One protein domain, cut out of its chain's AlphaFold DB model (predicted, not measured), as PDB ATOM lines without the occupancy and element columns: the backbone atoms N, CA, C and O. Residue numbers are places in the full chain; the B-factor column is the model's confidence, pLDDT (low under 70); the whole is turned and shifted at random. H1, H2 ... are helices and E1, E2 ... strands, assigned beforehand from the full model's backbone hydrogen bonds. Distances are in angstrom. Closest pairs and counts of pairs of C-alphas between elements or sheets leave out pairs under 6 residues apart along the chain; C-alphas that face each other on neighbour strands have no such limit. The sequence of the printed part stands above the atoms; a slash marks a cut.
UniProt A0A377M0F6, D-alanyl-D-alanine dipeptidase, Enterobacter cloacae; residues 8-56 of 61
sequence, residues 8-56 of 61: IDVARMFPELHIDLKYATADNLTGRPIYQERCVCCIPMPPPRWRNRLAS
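What this domain is: This is residues 8 to 56 of the 61 residues of the protein "D-alanyl-D-alanine dipeptidase" of Enterobacter cloacae (UniProt A0A377M0F6). This part has little regular structure: an elongated open loop, residues 14 to 41, runs out from the short helix H1 and folds back to the short strand E1, and at the other end the helix H2 sticks out with residues 47 to 53 standing free. The 49 printed residues hold H1, E1 and H2 in that order, 14 residues in named elements, of mixed class. It is only just loose, close to extended, with a radius of gyration of the C-alphas of 14.1 A, a rod spanning 41 by 19 by 15 A.

Where its parts are: H2, residues 48 to 54, measures 10.4 A and ends at C-alpha 54 (71.339, 56.600, 103.130). E1 is residues 42 to 44, 6.8 A. H1, residues 10 to 13, measures 5.0 A from C-alpha 10 (61.563, 61.279, 95.874).

How they stand to each other: H2 is apart from E1 and from H1. The closest C-alphas of H1 and E1, Val 10 and Cys 42, are 5.7 A apart. Residues 8 to 9 pair antiparallel with residues 42 to 43 of E1, which pairs with no named strand. In H2, 2 of 3 O i to N i+4 pairs are within hydrogen-bond range; H1 is too short for such a pair.

The domain as a whole: The C-alphas farthest apart, Gly 31 and Arg 49, are 41.6 A apart. The printed part has no cut. The link from H1 to E1 is long, that from E1 to H2 tight. Residues 38 to 39 and 46 to 56 have pLDDT under 70.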
ATOM      1  N   ILE A   8      56.948  60.252 100.984       82.19
ATOM      2  CA  ILE A   8      58.024  61.232 100.782       82.19
ATOM      3  C   ILE A   8      58.221  61.501  99.298       82.19
ATOM      4  O   ILE A   8      58.393  60.559  98.527       82.19
ATOM      5  N   ASP A   9      58.313  62.780  98.934       84.62
ATOM      6  CA  ASP A   9      58.739  63.227  97.608       84.62
ATOM      7  C   ASP A   9      60.175  62.763  97.296       84.62
ATOM      8  O   ASP A   9      61.155  63.207  97.907       84.62
ATOM      9  N   VAL A  10      60.296  61.866  96.318       84.50
ATOM     10  CA  VAL A  10      61.563  61.279  95.874       84.50
ATOM     11  C   VAL A  10      62.499  62.354  95.320       84.50
ATOM     12  O   VAL A  10      63.700  62.274  95.574       84.50
ATOM     13  N   ALA A  11      61.984  63.385  94.640       85.44
ATOM     14  CA  ALA A  11      62.818  64.444  94.067       85.44
ATOM     15  C   ALA A  11      63.483  65.303  95.154       85.44
ATOM     16  O   ALA A  11      64.608  65.769  94.987       85.44
ATOM     17  N   ARG A  12      62.817  65.476  96.304       84.88
ATOM     18  CA  ARG A  12      63.417  66.136  97.477       84.88
ATOM     19  C   ARG A  12      64.480  65.275  98.148       84.88
ATOM     20  O   ARG A  12      65.455  65.809  98.667       84.88
ATOM     21  N   MET A  13      64.271  63.962  98.181       85.12
ATOM     22  CA  MET A  13      65.169  63.024  98.855       85.12
ATOM     23  C   MET A  13      66.409  62.686  98.023       85.12
ATOM     24  O   MET A  13      67.481  62.482  98.588       85.12
ATOM     25  N   PHE A  14      66.281  62.669  96.698       85.44
ATOM     26  CA  PHE A  14      67.371  62.407  95.762       85.44
ATOM     27  C   PHE A  14      67.408  63.499  94.682       85.44
ATOM     28  O   PHE A  14      66.972  63.255  93.559       85.44
ATOM     29  N   PRO A  15      67.929  64.702  94.987       84.81
ATOM     30  CA  PRO A  15      67.908  65.830  94.048       84.81
ATOM     31  C   PRO A  15      68.689  65.580  92.752       84.81
ATOM     32  O   PRO A  15      68.389  66.169  91.720       84.81
ATOM     33  N   GLU A  16      69.695  64.706  92.808       87.94
ATOM     34  CA  GLU A  16      70.512  64.312  91.654       87.94
ATOM     35  C   GLU A  16      69.817  63.268  90.763       87.94
ATOM     36  O   GLU A  16      70.242  63.032  89.631       87.94
ATOM     37  N   LEU A  17      68.744  62.633  91.251       84.12
ATOM     38  CA  LEU A  17      67.986  61.653  90.486       84.12
ATOM     39  C   LEU A  17      67.086  62.374  89.480       84.12
ATOM     40  O   LEU A  17      66.133  63.062  89.845       84.12
ATOM     41  N   HIS A  18      67.353  62.171  88.192       84.94
ATOM     42  CA  HIS A  18      66.491  62.685  87.136       84.94
ATOM     43  C   HIS A  18      65.246  61.802  86.992       84.94
ATOM     44  O   HIS A  18      65.317  60.686  86.477       84.94
ATOM     45  N   ILE A  19      64.105  62.297  87.473       84.50
ATOM     46  CA  ILE A  19      62.817  61.605  87.393       84.50
ATOM     47  C   ILE A  19      61.969  62.279  86.326       84.50
ATOM     48  O   ILE A  19      61.660  63.465  86.431       84.50
ATOM     49  N   ASP A  20      61.537  61.493  85.346       86.75
ATOM     50  CA  ASP A  20      60.572  61.930  84.349       86.75
ATOM     51  C   ASP A  20      59.223  61.237  84.564       86.75
ATOM     52  O   ASP A  20      59.074  60.020  84.419       86.75
ATOM     53  N   LEU A  21      58.218  62.029  84.931       86.75
ATOM     54  CA  LEU A  21      56.856  61.567  85.161       86.75
ATOM     55  C   LEU A  21      56.081  61.557  83.839       86.75
ATOM     56  O   LEU A  21      55.210  62.397  83.620       86.75
ATOM     57  N   LYS A  22      56.359  60.574  82.973       89.69
ATOM     58  CA  LYS A  22      55.760  60.438  81.625       89.69
ATOM     59  C   LYS A  22      54.233  60.610  81.608       89.69
ATOM     60  O   LYS A  22      53.676  61.327  80.784       89.69
ATOM     61  N   TYR A  23      53.532  60.005  82.566       90.31
ATOM     62  CA  TYR A  23      52.067  60.086  82.658       90.31
ATOM     63  C   TYR A  23      51.532  61.398  83.252       90.31
ATOM     64  O   TYR A  23      50.329  61.645  83.188       90.31
ATOM     65  N   ALA A  24      52.399  62.247  83.809       88.50
ATOM     66  CA  ALA A  24      52.052  63.604  84.233       88.50
ATOM     67  C   ALA A  24      52.151  64.627  83.088       88.50
ATOM     68  O   ALA A  24      51.733  65.771  83.251       88.50
ATOM     69  N   THR A  25      52.709  64.248  81.936       88.56
ATOM     70  CA  THR A  25      52.897  65.134  80.778       88.56
ATOM     71  C   THR A  25      52.249  64.531  79.532       88.56
ATOM     72  O   THR A  25      51.661  63.458  79.592       88.56
ATOM     73  N   ALA A  26      52.307  65.225  78.395       90.94
ATOM     74  CA  ALA A  26      51.881  64.671  77.107       90.94
ATOM     75  C   ALA A  26      52.936  63.746  76.472       90.94
ATOM     76  O   ALA A  26      52.630  63.071  75.490       90.94
ATOM     77  N   ASP A  27      54.151  63.692  77.030       91.94
ATOM     78  CA  ASP A  27      55.219  62.800  76.580       91.94
ATOM     79  C   ASP A  27      54.983  61.379  77.113       91.94
ATOM     80  O   ASP A  27      55.695  60.856  77.965       91.94
ATOM     81  N   ASN A  28      53.898  60.765  76.654       91.75
ATOM     82  CA  ASN A  28      53.579  59.369  76.899       91.75
ATOM     83  C   ASN A  28      52.783  58.793  75.726       91.75
ATOM     84  O   ASN A  28      52.362  59.511  74.820       91.75
ATOM     85  N   LEU A  29      52.525  57.485  75.779       94.06
ATOM     86  CA  LEU A  29      51.831  56.735  74.730       94.06
ATOM     87  C   LEU A  29      50.472  57.334  74.322       94.06
ATOM     88  O   LEU A  29      50.037  57.155  73.189       94.06
ATOM     89  N   THR A  30      49.786  58.026  75.232       93.81
ATOM     90  CA  THR A  30      48.453  58.592  74.987       93.81
ATOM     91  C   THR A  30      48.481  60.008  74.408       93.81
ATOM     92  O   THR A  30      47.428  60.512  74.018       93.81
ATOM     93  N   GLY A  31      49.646  60.666  74.363       93.88
ATOM     94  CA  GLY A  31      49.786  62.046  73.885       93.88
ATOM     95  C   GLY A  31      49.112  63.100  74.775       93.88
ATOM     96  O   GLY A  31      48.965  64.249  74.364       93.88
ATOM     97  N   ARG A  32      48.668  62.726  75.983       91.50
ATOM     98  CA  ARG A  32      48.034  63.624  76.959       91.50
ATOM     99  C   ARG A  32      48.401  63.236  78.399       91.50
ATOM    100  O   ARG A  32      48.645  62.056  78.652       91.50
ATOM    101  N   PRO A  33      48.413  64.187  79.350       90.44
ATOM    102  CA  PRO A  33      48.569  63.866  80.765       90.44
ATOM    103  C   PRO A  33      47.451  62.934  81.239       90.44
ATOM    104  O   PRO A  33      46.274  63.177  80.968       90.44
ATOM    105  N   ILE A  34      47.824  61.860  81.933       91.31
ATOM    106  CA  ILE A  34      46.889  60.918  82.564       91.31
ATOM    107  C   ILE A  34      46.629  61.340  84.012       91.31
ATOM    108  O   ILE A  34      45.500  61.247  84.491       91.31
ATOM    109  N   TYR A  35      47.657  61.824  84.707       87.38
ATOM    110  CA  TYR A  35      47.489  62.364  86.049       87.38
ATOM    111  C   TYR A  35      46.889  63.772  86.007       87.38
ATOM    112  O   TYR A  35      47.348  64.629  85.256       87.38
ATOM    113  N   GLN A  36      45.850  63.995  86.813       70.50
ATOM    114  CA  GLN A  36      45.065  65.236  86.804       70.50
ATOM    115  C   GLN A  36      45.654  66.343  87.689       70.50
ATOM    116  O   GLN A  36      45.342  67.513  87.491       70.50
ATOM    117  N   GLU A  37      46.521  65.991  88.637       70.81
ATOM    118  CA  GLU A  37      47.156  66.932  89.561       70.81
ATOM    119  C   GLU A  37      48.675  66.918  89.397       70.81
ATOM    120  O   GLU A  37      49.242  66.014  88.780       70.81
ATOM    121  N   ARG A  38      49.355  67.934  89.944       61.97
ATOM    122  CA  ARG A  38      50.819  68.017  89.925       61.97
ATOM    123  C   ARG A  38      51.395  66.862  90.746       61.97
ATOM    124  O   ARG A  38      51.552  66.969  91.957       61.97
ATOM    125  N   CYS A  39      51.671  65.745  90.081       65.19
ATOM    126  CA  CYS A  39      52.149  64.546  90.746       65.19
ATOM    127  C   CYS A  39      53.581  64.726  91.226       65.19
ATOM    128  O   CYS A  39      54.474  65.089  90.465       65.19
ATOM    129  N   VAL A  40      53.783  64.417  92.498       70.50
ATOM    130  CA  VAL A  40      55.090  64.115  93.064       70.50
ATOM    131  C   VAL A  40      55.263  62.600  93.051       70.50
ATOM    132  O   VAL A  40      54.314  61.855  93.309       70.50
ATOM    133  N   CYS A  41      56.461  62.125  92.717       75.25
ATOM    134  CA  CYS A  41      56.780  60.719  92.923       75.25
ATOM    135  C   CYS A  41      56.960  60.529  94.424       75.25
ATOM    136  O   CYS A  41      57.945  61.018  94.972       75.25
ATOM    137  N   CYS A  42      56.007  59.876  95.083       75.44
ATOM    138  CA  CYS A  42      56.118  59.572  96.498       75.44
ATOM    139  C   CYS A  42      56.405  58.095  96.728       75.44
ATOM    140  O   CYS A  42      55.730  57.238  96.160       75.44
ATOM    141  N   ILE A  43      57.363  57.803  97.605       78.56
ATOM    142  CA  ILE A  43      57.590  56.447  98.115       78.56
ATOM    143  C   ILE A  43      57.263  56.380  99.610       78.56
ATOM    144  O   ILE A  43      57.408  57.395 100.300       78.56
ATOM    145  N   PRO A  44      56.842  55.209 100.124       77.06
ATOM    146  CA  PRO A  44      56.705  54.993 101.556       77.06
ATOM    147  C   PRO A  44      58.023  55.295 102.261       77.06
ATOM    148  O   PRO A  44      59.091  54.862 101.814       77.06
ATOM    149  N   MET A  45      57.949  56.007 103.377       73.12
ATOM    150  CA  MET A  45      59.105  56.265 104.213       73.12
ATOM    151  C   MET A  45      59.718  54.937 104.686       73.12
ATOM    152  O   MET A  45      59.044  54.155 105.360       73.12
ATOM    153  N   PRO A  46      60.993  54.648 104.365       68.50
ATOM    154  CA  PRO A  46      61.616  53.426 104.836       68.50
ATOM    155  C   PRO A  46      61.866  53.519 106.352       68.50
ATOM    156  O   PRO A  46      62.141  54.608 106.869       68.50
ATOM    157  N   PRO A  47      61.814  52.395 107.093       69.12
ATOM    158  CA  PRO A  47      61.935  52.429 108.545       69.12
ATOM    159  C   PRO A  47      63.301  52.991 108.983       69.12
ATOM    160  O   PRO A  47      64.280  52.860 108.238       69.12
ATOM    161  N   PRO A  48      63.419  53.545 110.209       66.69
ATOM    162  CA  PRO A  48      64.581  54.327 110.659       66.69
ATOM    163  C   PRO A  48      65.948  53.677 110.394       66.69
ATOM    164  O   PRO A  48      66.914  54.354 110.050       66.69
ATOM    165  N   ARG A  49      66.016  52.340 110.466       65.12
ATOM    166  CA  ARG A  49      67.223  51.544 110.184       65.12
ATOM    167  C   ARG A  49      67.811  51.739 108.774       65.12
ATOM    168  O   ARG A  49      69.016  51.599 108.602       65.12
ATOM    169  N   TRP A  50      66.992  52.056 107.769       62.22
ATOM    170  CA  TRP A  50      67.439  52.303 106.386       62.22
ATOM    171  C   TRP A  50      67.829  53.766 106.170       62.22
ATOM    172  O   TRP A  50      68.728  54.057 105.384       62.22
ATOM    173  N   ARG A  51      67.197  54.682 106.913       63.94
ATOM    174  CA  ARG A  51      67.444  56.127 106.839       63.94
ATOM    175  C   ARG A  51      68.892  56.472 107.204       63.94
ATOM    176  O   ARG A  51      69.548  57.212 106.481       63.94
ATOM    177  N   ASN A  52      69.427  55.832 108.247       62.62
ATOM    178  CA  ASN A  52      70.817  56.020 108.684       62.62
ATOM    179  C   ASN A  52      71.850  55.507 107.663       62.62
ATOM    180  O   ASN A  52      72.974  56.000 107.619       62.62
ATOM    181  N   ARG A  53      71.472  54.535 106.821       63.12
ATOM    182  CA  ARG A  53      72.343  53.981 105.775       63.12
ATOM    183  C   ARG A  53      72.433  54.894 104.549       63.12
ATOM    184  O   ARG A  53      73.483  54.940 103.923       63.12
ATOM    185  N   LEU A  54      71.361  55.622 104.226       61.56
ATOM    186  CA  LEU A  54      71.339  56.600 103.130       61.56
ATOM    187  C   LEU A  54      72.081  57.903 103.478       61.56
ATOM    188  O   LEU A  54      72.519  58.606 102.578       61.56
ATOM    189  N   ALA A  55      72.244  58.211 104.768       59.84
ATOM    190  CA  ALA A  55      72.916  59.421 105.245       59.84
ATOM    191  C   ALA A  55      74.448  59.292 105.387       59.84
ATOM    192  O   ALA A  55      75.111  60.287 105.669       59.84
ATOM    193  N   SER A  56      75.024  58.093 105.227       54.22
ATOM    194  CA  SER A  56      76.483  57.920 105.270       54.22
ATOM    195  C   SER A  56      77.084  58.145 103.881       54.22
ATOM    196  O   SER A  56      76.771  57.372 102.970       54.22
TER     197      SER A  56